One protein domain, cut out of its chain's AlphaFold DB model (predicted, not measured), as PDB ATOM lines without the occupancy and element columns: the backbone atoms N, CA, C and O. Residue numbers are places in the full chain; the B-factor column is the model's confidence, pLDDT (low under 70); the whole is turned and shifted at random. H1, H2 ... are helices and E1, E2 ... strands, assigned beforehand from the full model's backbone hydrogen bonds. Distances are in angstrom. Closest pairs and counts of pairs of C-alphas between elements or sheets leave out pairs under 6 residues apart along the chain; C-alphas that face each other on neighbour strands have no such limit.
ATOM      1  N   ARG A  24     268.661 217.479 275.219       62.00
ATOM      2  CA  ARG A  24     267.662 216.761 274.433       62.00
ATOM      3  C   ARG A  24     266.291 217.094 275.001       62.00
ATOM      4  O   ARG A  24     266.134 217.111 276.221       62.00
ATOM      5  N   ALA A  25     265.330 217.382 274.139       61.97
ATOM      6  CA  ALA A  25     263.954 217.635 274.543       61.97
ATOM      7  C   ALA A  25     262.981 217.040 273.525       61.97
ATOM      8  O   ALA A  25     263.295 216.969 272.336       61.97
ATOM      9  N   CYS A  26     261.803 216.642 273.999       70.94
ATOM     10  CA  CYS A  26     260.669 216.373 273.125       70.94
ATOM     11  C   CYS A  26     260.150 217.697 272.560       70.94
ATOM     12  O   CYS A  26     260.172 218.720 273.247       70.94
ATOM     13  N   VAL A  27     259.699 217.673 271.310       70.50
ATOM     14  CA  VAL A  27     259.165 218.850 270.626       70.50
ATOM     15  C   VAL A  27     257.789 218.509 270.094       70.50
ATOM     16  O   VAL A  27     257.653 217.579 269.309       70.50
ATOM     17  N   GLU A  28     256.785 219.270 270.518       71.19
ATOM     18  CA  GLU A  28     255.395 219.071 270.090       71.19
ATOM     19  C   GLU A  28     255.044 219.896 268.845       71.19
ATOM     20  O   GLU A  28     254.183 219.504 268.066       71.19
ATOM     21  N   ASN A  29     255.725 221.028 268.634       76.12
ATOM     22  CA  ASN A  29     255.474 221.938 267.519       76.12
ATOM     23  C   ASN A  29     256.792 222.378 266.869       76.12
ATOM     24  O   ASN A  29     257.743 222.759 267.555       76.12
ATOM     25  N   ILE A  30     256.834 222.346 265.536       77.00
ATOM     26  CA  ILE A  30     257.996 222.730 264.736       77.00
ATOM     27  C   ILE A  30     258.380 224.204 264.921       77.00
ATOM     28  O   ILE A  30     259.561 224.537 264.881       77.00
ATOM     29  N   GLU A  31     257.418 225.073 265.238       75.38
ATOM     30  CA  GLU A  31     257.657 226.495 265.514       75.38
ATOM     31  C   GLU A  31     258.584 226.703 266.723       75.38
ATOM     32  O   GLU A  31     259.388 227.636 266.748       75.38
ATOM     33  N   ALA A  32     258.551 225.791 267.703       68.06
ATOM     34  CA  ALA A  32     259.410 225.854 268.889       68.06
ATOM     35  C   ALA A  32     260.907 225.700 268.549       68.06
ATOM     36  O   ALA A  32     261.779 226.016 269.360       68.06
ATOM     37  N   VAL A  33     261.212 225.218 267.342       66.44
ATOM     38  CA  VAL A  33     262.564 224.924 266.866       66.44
ATOM     39  C   VAL A  33     263.251 226.151 266.260       66.44
ATOM     40  O   VAL A  33     264.479 226.200 266.231       66.44
ATOM     41  N   HIS A  34     262.495 227.172 265.840       66.12
ATOM     42  CA  HIS A  34     263.022 228.330 265.097       66.12
ATOM     43  C   HIS A  34     264.094 229.111 265.873       66.12
ATOM     44  O   HIS A  34     265.028 229.658 265.296       66.12
ATOM     45  N   CYS A  35     263.980 229.155 267.202       66.19
ATOM     46  CA  CYS A  35     264.904 229.892 268.067       66.19
ATOM     47  C   CYS A  35     266.093 229.046 268.555       66.19
ATOM     48  O   CYS A  35     266.900 229.521 269.358       66.19
ATOM     49  N   LEU A  36     266.193 227.785 268.125       64.31
ATOM     50  CA  LEU A  36     267.157 226.821 268.639       64.31
ATOM     51  C   LEU A  36     268.236 226.528 267.602       64.31
ATOM     52  O   LEU A  36     267.972 226.365 266.419       64.31
ATOM     53  N   THR A  37     269.483 226.430 268.066       69.00
ATOM     54  CA  THR A  37     270.596 225.937 267.250       69.00
ATOM     55  C   THR A  37     270.849 224.478 267.597       69.00
ATOM     56  O   THR A  37     271.297 224.154 268.702       69.00
ATOM     57  N   GLY A  38     270.550 223.597 266.649       69.50
ATOM     58  CA  GLY A  38     270.642 222.156 266.851       69.50
ATOM     59  C   GLY A  38     270.208 221.316 265.652       69.50
ATOM     60  O   GLY A  38     270.178 221.790 264.510       69.50
ATOM     61  N   VAL A  39     269.834 220.074 265.945       75.31
ATOM     62  CA  VAL A  39     269.227 219.115 265.012       75.31
ATOM     63  C   VAL A  39     267.910 218.612 265.585       75.31
ATOM     64  O   VAL A  39     267.822 218.357 266.786       75.31
ATOM     65  N   VAL A  40     266.895 218.477 264.739       77.44
ATOM     66  CA  VAL A  40     265.560 217.998 265.114       77.44
ATOM     67  C   VAL A  40     265.213 216.757 264.305       77.44
ATOM     68  O   VAL A  40     265.602 216.639 263.145       77.44
ATOM     69  N   GLN A  41     264.508 215.828 264.936       84.12
ATOM     70  CA  GLN A  41     263.987 214.632 264.304       84.12
ATOM     71  C   GLN A  41     262.553 214.877 263.843       84.12
ATOM     72  O   GLN A  41     261.676 215.166 264.660       84.12
ATOM     73  N   LEU A  42     262.318 214.725 262.544       86.50
ATOM     74  CA  LEU A  42     260.995 214.733 261.934       86.50
ATOM     75  C   LEU A  42     260.510 213.301 261.726       86.50
ATOM     76  O   LEU A  42     261.207 212.490 261.128       86.50
ATOM     77  N   VAL A  43     259.301 212.992 262.183       87.50
ATOM     78  CA  VAL A  43     258.675 211.675 261.951       87.50
ATOM     79  C   VAL A  43     257.703 211.681 260.774       87.50
ATOM     80  O   VAL A  43     257.379 210.625 260.241       87.50
ATOM     81  N   ALA A  44     257.259 212.865 260.356       89.81
ATOM     82  CA  ALA A  44     256.470 213.078 259.150       89.81
ATOM     83  C   ALA A  44     256.753 214.479 258.593       89.81
ATOM     84  O   ALA A  44     257.087 215.392 259.353       89.81
ATOM     85  N   TRP A  45     256.631 214.646 257.279       92.94
ATOM     86  CA  TRP A  45     256.803 215.926 256.595       92.94
ATOM     87  C   TRP A  45     256.028 215.947 255.279       92.94
ATOM     88  O   TRP A  45     255.865 214.920 254.620       92.94
ATOM     89  N   GLU A  46     255.594 217.136 254.877       92.00
ATOM     90  CA  GLU A  46     254.916 217.382 253.611       92.00
ATOM     91  C   GLU A  46     255.564 218.566 252.902       92.00
ATOM     92  O   GLU A  46     255.632 219.677 253.435       92.00
ATOM     93  N   PHE A  47     256.029 218.332 251.676       91.56
ATOM     94  CA  PHE A  47     256.559 219.396 250.836       91.56
ATOM     95  C   PHE A  47     255.467 220.044 249.997       91.56
ATOM     96  O   PHE A  47     254.516 219.399 249.553       91.56
ATOM     97  N   ALA A  48     255.644 221.329 249.723       85.12
ATOM     98  CA  ALA A  48     254.741 222.071 248.874       85.12
ATOM     99  C   ALA A  48     254.826 221.628 247.412       85.12
ATOM    100  O   ALA A  48     255.892 221.296 246.897       85.12
ATOM    101  N   LYS A  49     253.691 221.677 246.707       83.19
ATOM    102  CA  LYS A  49     253.595 221.271 245.290       83.19
ATOM    103  C   LYS A  49     254.441 222.132 244.347       83.19
ATOM    104  O   LYS A  49     254.741 221.704 243.239       83.19
ATOM    105  N   ASN A  50     254.787 223.349 244.765       81.31
ATOM    106  CA  ASN A  50     255.662 224.258 244.029       81.31
ATOM    107  C   ASN A  50     257.158 223.984 244.279       81.31
ATOM    108  O   ASN A  50     257.993 224.580 243.599       81.31
ATOM    109  N   LEU A  51     257.512 223.100 245.221       74.19
ATOM    110  CA  LEU A  51     258.883 222.635 245.381       74.19
ATOM    111  C   LEU A  51     259.245 221.738 244.199       74.19
ATOM    112  O   LEU A  51     258.520 220.802 243.857       74.19
ATOM    113  N   HIS A  52     260.393 222.004 243.582       75.38
ATOM    114  CA  HIS A  52     260.857 221.202 242.461       75.38
ATOM    115  C   HIS A  52     260.990 219.719 242.879       75.38
ATOM    116  O   HIS A  52     261.655 219.441 243.884       75.38
ATOM    117  N   PRO A  53     260.434 218.750 242.119       59.16
ATOM    118  CA  PRO A  53     260.395 217.337 242.516       59.16
ATOM    119  C   PRO A  53     261.766 216.735 242.835       59.16
ATOM    120  O   PRO A  53     261.891 215.918 243.738       59.16
ATOM    121  N   PHE A  54     262.815 217.182 242.138       56.38
ATOM    122  CA  PHE A  54     264.195 216.783 242.436       56.38
ATOM    123  C   PHE A  54     264.643 217.216 243.840       56.38
ATOM    124  O   PHE A  54     265.233 216.429 244.572       56.38
ATOM    125  N   THR A  55     264.333 218.451 244.242       64.50
ATOM    126  CA  THR A  55     264.680 218.982 245.567       64.50
ATOM    127  C   THR A  55     263.881 218.275 246.658       64.50
ATOM    128  O   THR A  55     264.456 217.876 247.667       64.50
ATOM    129  N   ALA A  56     262.583 218.054 246.427       66.19
ATOM    130  CA  ALA A  56     261.739 217.260 247.317       66.19
ATOM    131  C   ALA A  56     262.281 215.828 247.479       66.19
ATOM    132  O   ALA A  56     262.365 215.322 248.596       66.19
ATOM    133  N   GLY A  57     262.709 215.205 246.376       60.69
ATOM    134  CA  GLY A  57     263.310 213.873 246.361       60.69
ATOM    135  C   GLY A  57     264.616 213.802 247.148       60.69
ATOM    136  O   GLY A  57     264.762 212.929 247.997       60.69
ATOM    137  N   LEU A  58     265.537 214.749 246.939       72.69
ATOM    138  CA  LEU A  58     266.811 214.793 247.663       72.69
ATOM    139  C   LEU A  58     266.620 214.966 249.174       72.69
ATOM    140  O   LEU A  58     267.229 214.243 249.962       72.69
ATOM    141  N   ILE A  59     265.775 215.915 249.587       72.75
ATOM    142  CA  ILE A  59     265.535 216.173 251.013       72.75
ATOM    143  C   ILE A  59     264.762 215.004 251.635       72.75
ATOM    144  O   ILE A  59     265.111 214.555 252.723       72.75
ATOM    145  N   GLY A  60     263.757 214.466 250.938       71.81
ATOM    146  CA  GLY A  60     262.993 213.304 251.393       71.81
ATOM    147  C   GLY A  60     263.851 212.044 251.541       71.81
ATOM    148  O   GLY A  60     263.727 211.330 252.538       71.81
ATOM    149  N   GLN A  61     264.772 211.799 250.604       69.69
ATOM    150  CA  GLN A  61     265.739 210.708 250.697       69.69
ATOM    151  C   GLN A  61     266.674 210.914 251.891       69.69
ATOM    152  O   GLN A  61     266.849 209.996 252.686       69.69
ATOM    153  N   HIS A  62     267.213 212.124 252.070       76.25
ATOM    154  CA  HIS A  62     268.064 212.439 253.216       76.25
ATOM    155  C   HIS A  62     267.355 212.192 254.552       76.25
ATOM    156  O   HIS A  62     267.913 211.544 255.434       76.25
ATOM    157  N   LEU A  63     266.119 212.679 254.692       74.81
ATOM    158  CA  LEU A  63     265.313 212.467 255.891       74.81
ATOM    159  C   LEU A  63     265.062 210.974 256.130       74.81
ATOM    160  O   LEU A  63     265.205 210.514 257.254       74.81
ATOM    161  N   THR A  64     264.785 210.195 255.086       76.69
ATOM    162  CA  THR A  64     264.640 208.735 255.207       76.69
ATOM    163  C   THR A  64     265.941 208.063 255.670       76.69
ATOM    164  O   THR A  64     265.935 207.291 256.625       76.69
ATOM    165  N   GLU A  65     267.074 208.386 255.042       73.62
ATOM    166  CA  GLU A  65     268.391 207.810 255.356       73.62
ATOM    167  C   GLU A  65     268.916 208.196 256.743       73.62
ATOM    168  O   GLU A  65     269.747 207.492 257.320       73.62
ATOM    169  N   LYS A  66     268.484 209.348 257.259       75.38
ATOM    170  CA  LYS A  66     268.900 209.891 258.555       75.38
ATOM    171  C   LYS A  66     267.830 209.753 259.620       75.38
ATOM    172  O   LYS A  66     267.889 210.487 260.595       75.38
ATOM    173  N   GLU A  67     266.868 208.848 259.455       79.44
ATOM    174  CA  GLU A  67     265.812 208.605 260.449       79.44
ATOM    175  C   GLU A  67     265.082 209.894 260.885       79.44
ATOM    176  O   GLU A  67     264.716 210.067 262.049       79.44
ATOM    177  N   GLY A  68     264.918 210.834 259.956       74.56
ATOM    178  CA  GLY A  68     264.237 212.106 260.158       74.56
ATOM    179  C   GLY A  68     265.104 213.237 260.707       74.56
ATOM    180  O   GLY A  68     264.589 214.336 260.904       74.56
ATOM    181  N   TRP A  69     266.392 213.013 260.974       80.44
ATOM    182  CA  TRP A  69     267.262 214.045 261.538       80.44
ATOM    183  C   TRP A  69     267.644 215.111 260.515       80.44
ATOM    184  O   TRP A  69     268.236 214.823 259.476       80.44
ATOM    185  N   ILE A  70     267.368 216.369 260.856       76.81
ATOM    186  CA  ILE A  70     267.631 217.525 260.001       76.81
ATOM    187  C   ILE A  70     268.103 218.735 260.827       76.81
ATOM    188  O   ILE A  70     267.661 218.939 261.963       76.81
ATOM    189  N   PRO A  71     269.026 219.563 260.302       77.38
ATOM    190  CA  PRO A  71     269.450 220.781 260.981       77.38
ATOM    191  C   PRO A  71     268.321 221.803 261.122       77.38
ATOM    192  O   PRO A  71     267.619 222.116 260.161       77.38
ATOM    193  N   THR A  72     268.228 222.404 262.306       73.25
ATOM    194  CA  THR A  72     267.269 223.482 262.614       73.25
ATOM    195  C   THR A  72     267.288 224.663 261.624       73.25
ATOM    196  O   THR A  72     266.201 225.082 261.229       73.25
ATOM    197  N   PRO A  73     268.438 225.145 261.091       71.50
ATOM    198  CA  PRO A  73     268.424 226.233 260.107       71.50
ATOM    199  C   PRO A  73     267.863 225.816 258.743       71.50
ATOM    200  O   PRO A  73     267.348 226.648 258.004       71.50
ATOM    201  N   LEU A  74     267.977 224.530 258.384       70.50
ATOM    202  CA  LEU A  74     267.416 224.029 257.132       70.50
ATOM    203  C   LEU A  74     265.891 223.949 257.225       70.50
ATOM    204  O   LEU A  74     265.215 224.294 256.265       70.50
ATOM    205  N   ILE A  75     265.346 223.567 258.383       79.69
ATOM    206  CA  ILE A  75     263.899 223.632 258.619       79.69
ATOM    207  C   ILE A  75     263.386 225.064 258.494       79.69
ATOM    208  O   ILE A  75     262.437 225.294 257.750       79.69
ATOM    209  N   ASP A  76     264.030 226.016 259.170       75.50
ATOM    210  CA  ASP A  76     263.632 227.428 259.132       75.50
ATOM    211  C   ASP A  76     263.657 227.982 257.695       75.50
ATOM    212  O   ASP A  76     262.733 228.656 257.237       75.50
ATOM    213  N   TYR A  77     264.667 227.594 256.911       77.31
ATOM    214  CA  TYR A  77     264.719 227.908 255.487       77.31
ATOM    215  C   TYR A  77     263.548 227.300 254.694       77.31
ATOM    216  O   TYR A  77     262.913 227.995 253.904       77.31
ATOM    217  N   LEU A  78     263.239 226.016 254.889       78.94
ATOM    218  CA  LEU A  78     262.167 225.346 254.148       78.94
ATOM    219  C   LEU A  78     260.778 225.893 254.505       78.94
ATOM    220  O   LEU A  78     259.935 226.023 253.615       78.94
ATOM    221  N   LEU A  79     260.554 226.241 255.774       83.44
ATOM    222  CA  LEU A  79     259.322 226.880 256.238       83.44
ATOM    223  C   LEU A  79     259.205 228.308 255.693       83.44
ATOM    224  O   LEU A  79     258.183 228.658 255.109       83.44
ATOM    225  N   SER A  80     260.264 229.119 255.794       80.25
ATOM    226  CA  SER A  80     260.260 230.504 255.292       80.25
ATOM    227  C   SER A  80     260.140 230.604 253.768       80.25
ATOM    228  O   SER A  80     259.570 231.567 253.256       80.25
ATOM    229  N   ALA A  81     260.633 229.607 253.032       77.81
ATOM    230  CA  ALA A  81     260.443 229.496 251.588       77.81
ATOM    231  C   ALA A  81     259.043 228.979 251.191       77.81
ATOM    232  O   ALA A  81     258.720 228.955 250.003       77.81
ATOM    233  N   GLY A  82     258.221 228.550 252.156       84.00
ATOM    234  CA  GLY A  82     256.927 227.913 251.901       84.00
ATOM    235  C   GLY A  82     257.053 226.559 251.197       84.00
ATOM    236  O   GLY A  82     256.146 226.154 250.477       84.00
ATOM    237  N   TRP A  83     258.199 225.889 251.340       85.12
ATOM    238  CA  TRP A  83     258.500 224.606 250.699       85.12
ATOM    239  C   TRP A  83     258.174 223.414 251.589       85.12
ATOM    240  O   TRP A  83     257.933 222.329 251.070       85.12
ATOM    241  N   LEU A  84     258.154 223.613 252.903       87.44
ATOM    242  CA  LEU A  84     257.665 222.654 253.886       87.44
ATOM    243  C   LEU A  84     256.297 223.143 254.372       87.44
ATOM    244  O   LEU A  84     256.213 224.196 254.995       87.44
ATOM    245  N   ILE A  85     255.232 222.414 254.030       87.81
ATOM    246  CA  ILE A  85     253.850 222.752 254.412       87.81
ATOM    247  C   ILE A  85     253.590 222.315 255.848       87.81
ATOM    248  O   ILE A  85     253.012 223.054 256.640       87.81
ATOM    249  N   SER A  86     254.005 221.094 256.172       87.31
ATOM    250  CA  SER A  86     253.822 220.510 257.489       87.31
ATOM    251  C   SER A  86     255.020 219.639 257.846       87.31
ATOM    252  O   SER A  86     255.684 219.062 256.979       87.31
ATOM    253  N   ALA A  87     255.334 219.577 259.135       88.94
ATOM    254  CA  ALA A  87     256.345 218.689 259.680       88.94
ATOM    255  C   ALA A  87     255.978 218.328 261.113       88.94
ATOM    256  O   ALA A  87     255.643 219.203 261.912       88.94
ATOM    257  N   THR A  88     256.073 217.045 261.438       89.69
ATOM    258  CA  THR A  88     255.825 216.532 262.782       89.69
ATOM    259  C   THR A  88     257.172 216.290 263.449       89.69
ATOM    260  O   THR A  88     257.835 215.297 263.122       89.69
ATOM    261  N   PRO A  89     257.627 217.182 264.346       85.44
ATOM    262  CA  PRO A  89     258.828 216.933 265.117       85.44
ATOM    263  C   PRO A  89     258.555 215.885 266.200       85.44
ATOM    264  O   PRO A  89     257.424 215.698 266.646       85.44
ATOM    265  N   ARG A  90     259.610 215.198 266.629       77.12
ATOM    266  CA  ARG A  90     259.582 214.295 267.787       77.12
ATOM    267  C   ARG A  90     260.505 214.793 268.881       77.12
ATOM    268  O   ARG A  90     260.115 214.917 270.040       77.12
ATOM    269  N   GLU A  91     261.743 215.078 268.509       75.19
ATOM    270  CA  GLU A  91     262.779 215.443 269.460       75.19
ATOM    271  C   GLU A  91     263.838 216.348 268.854       75.19
ATOM    272  O   GLU A  91     264.054 216.363 267.645       75.19
ATOM    273  N   ILE A  92     264.513 217.096 269.718       71.38
ATOM    274  CA  ILE A  92     265.578 218.021 269.352       71.38
ATOM    275  C   ILE A  92     266.789 217.833 270.250       71.38
ATOM    276  O   ILE A  92     266.661 217.636 271.458       71.38
ATOM    277  N   ILE A  93     267.971 217.961 269.653       72.31
ATOM    278  CA  ILE A  93     269.245 218.106 270.352       72.31
ATOM    279  C   ILE A  93     269.750 219.520 270.075       72.31
ATOM    280  O   ILE A  93     270.050 219.859 268.929       72.31
ATOM    281  N   TYR A  94     269.835 220.350 271.115       63.19
ATOM    282  CA  TYR A  94     270.185 221.769 271.006       63.19
ATOM    283  C   TYR A  94     271.260 222.178 272.016       63.19
ATOM    284  O   TYR A  94     271.462 221.540 273.053       63.19
ATOM    285  N   SER A  95     271.976 223.258 271.701       63.28
ATOM    286  CA  SER A  95     272.995 223.838 272.580       63.28
ATOM    287  C   SER A  95     272.406 224.943 273.461       63.28
ATOM    288  O   SER A  95     271.654 225.785 272.974       63.28
ATOM    289  N   VAL A  96     272.772 224.971 274.750       49.00
ATOM    290  CA  VAL A  96     272.363 226.026 275.695       49.00
ATOM    291  C   VAL A  96     273.578 226.877 276.078       49.00
ATOM    292  O   VAL A  96     274.433 226.437 276.841       49.00
TER     293      VAL A  96
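AT A GLANCE: This is residues 24 to 96 of the 170 residues of an uncharacterized protein of Diversispora epigaea (UniProt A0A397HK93). Two long strands, E2 and E4, pair as a twisted ribbon that bends sharply, with short E3 and E1 along its edges. H3 bridges the bend from Val 39 of E2 to Leu 84 of E4, while H2 and H1 cover opposite faces. The 73 printed residues follow E1 H1 E2 H2 E3 H3 E4; the sheet, E1 E4 E2 E3, is antiparallel and the class mixed. It is compact, radius of gyration of the C-alphas 11.5 A, spanning 36 by 24 by 17 A.

IN THESE COORDINATES: Find C-alpha 38 at (270.642, 222.156, 266.851); E2 runs to residue 47, 21.5 A, bending 89 degrees at 44. E4, residues 84 to 95, covers 24.2 A, bends 83 degrees at 90 and ends at (272.995, 223.838, 272.580). E1 is residues 24 to 26, E3 69 to 71, H1 30 to 33, H2 53 to 65, 17.9 A, and H3 72 to 80, 12.3 A.

HOW THE PARTS SIT: Look between E2 and E4 for N 41 and O 91, 2.8 A; between E1 and E4 for N 92 and O 25, 2.9 A; between E2 and E3 for N 40 and O 70, 2.9 A. E1, H1, E2 and E3, H3, E4 are split strand-helix-strand units, another strand between their two strands, with right-handed crossovers. H1 lies over E2, height 7.8 A; its C-alpha 30 is 5.9 A from C-alpha 89 of E4. On the opposite face H2, height 8.8 A, is only just over E2, with 3 C-alphas on it, slantwise at 50 degrees on the local plane; the closest C-alphas are Phe 47 and Ala 56, 6.6 A. H3 stands at the sheet's level, height 0.5 A; C-alphas 39 and 72 are 5.4 A apart. In H2 and H3 every O i to N i+4 pair is within hydrogen-bond range; H1 is too short for one.

THE WHOLE: The C-alphas of Pro 53 and Val 96 are farthest apart, 36.3 A. The printed part has no cut, and its links are tight. Mean pLDDT is 75.4 for the printed part; residues 24 to 25, 32 to 38, 53 to 57, 61 and 94 to 96 are under 70.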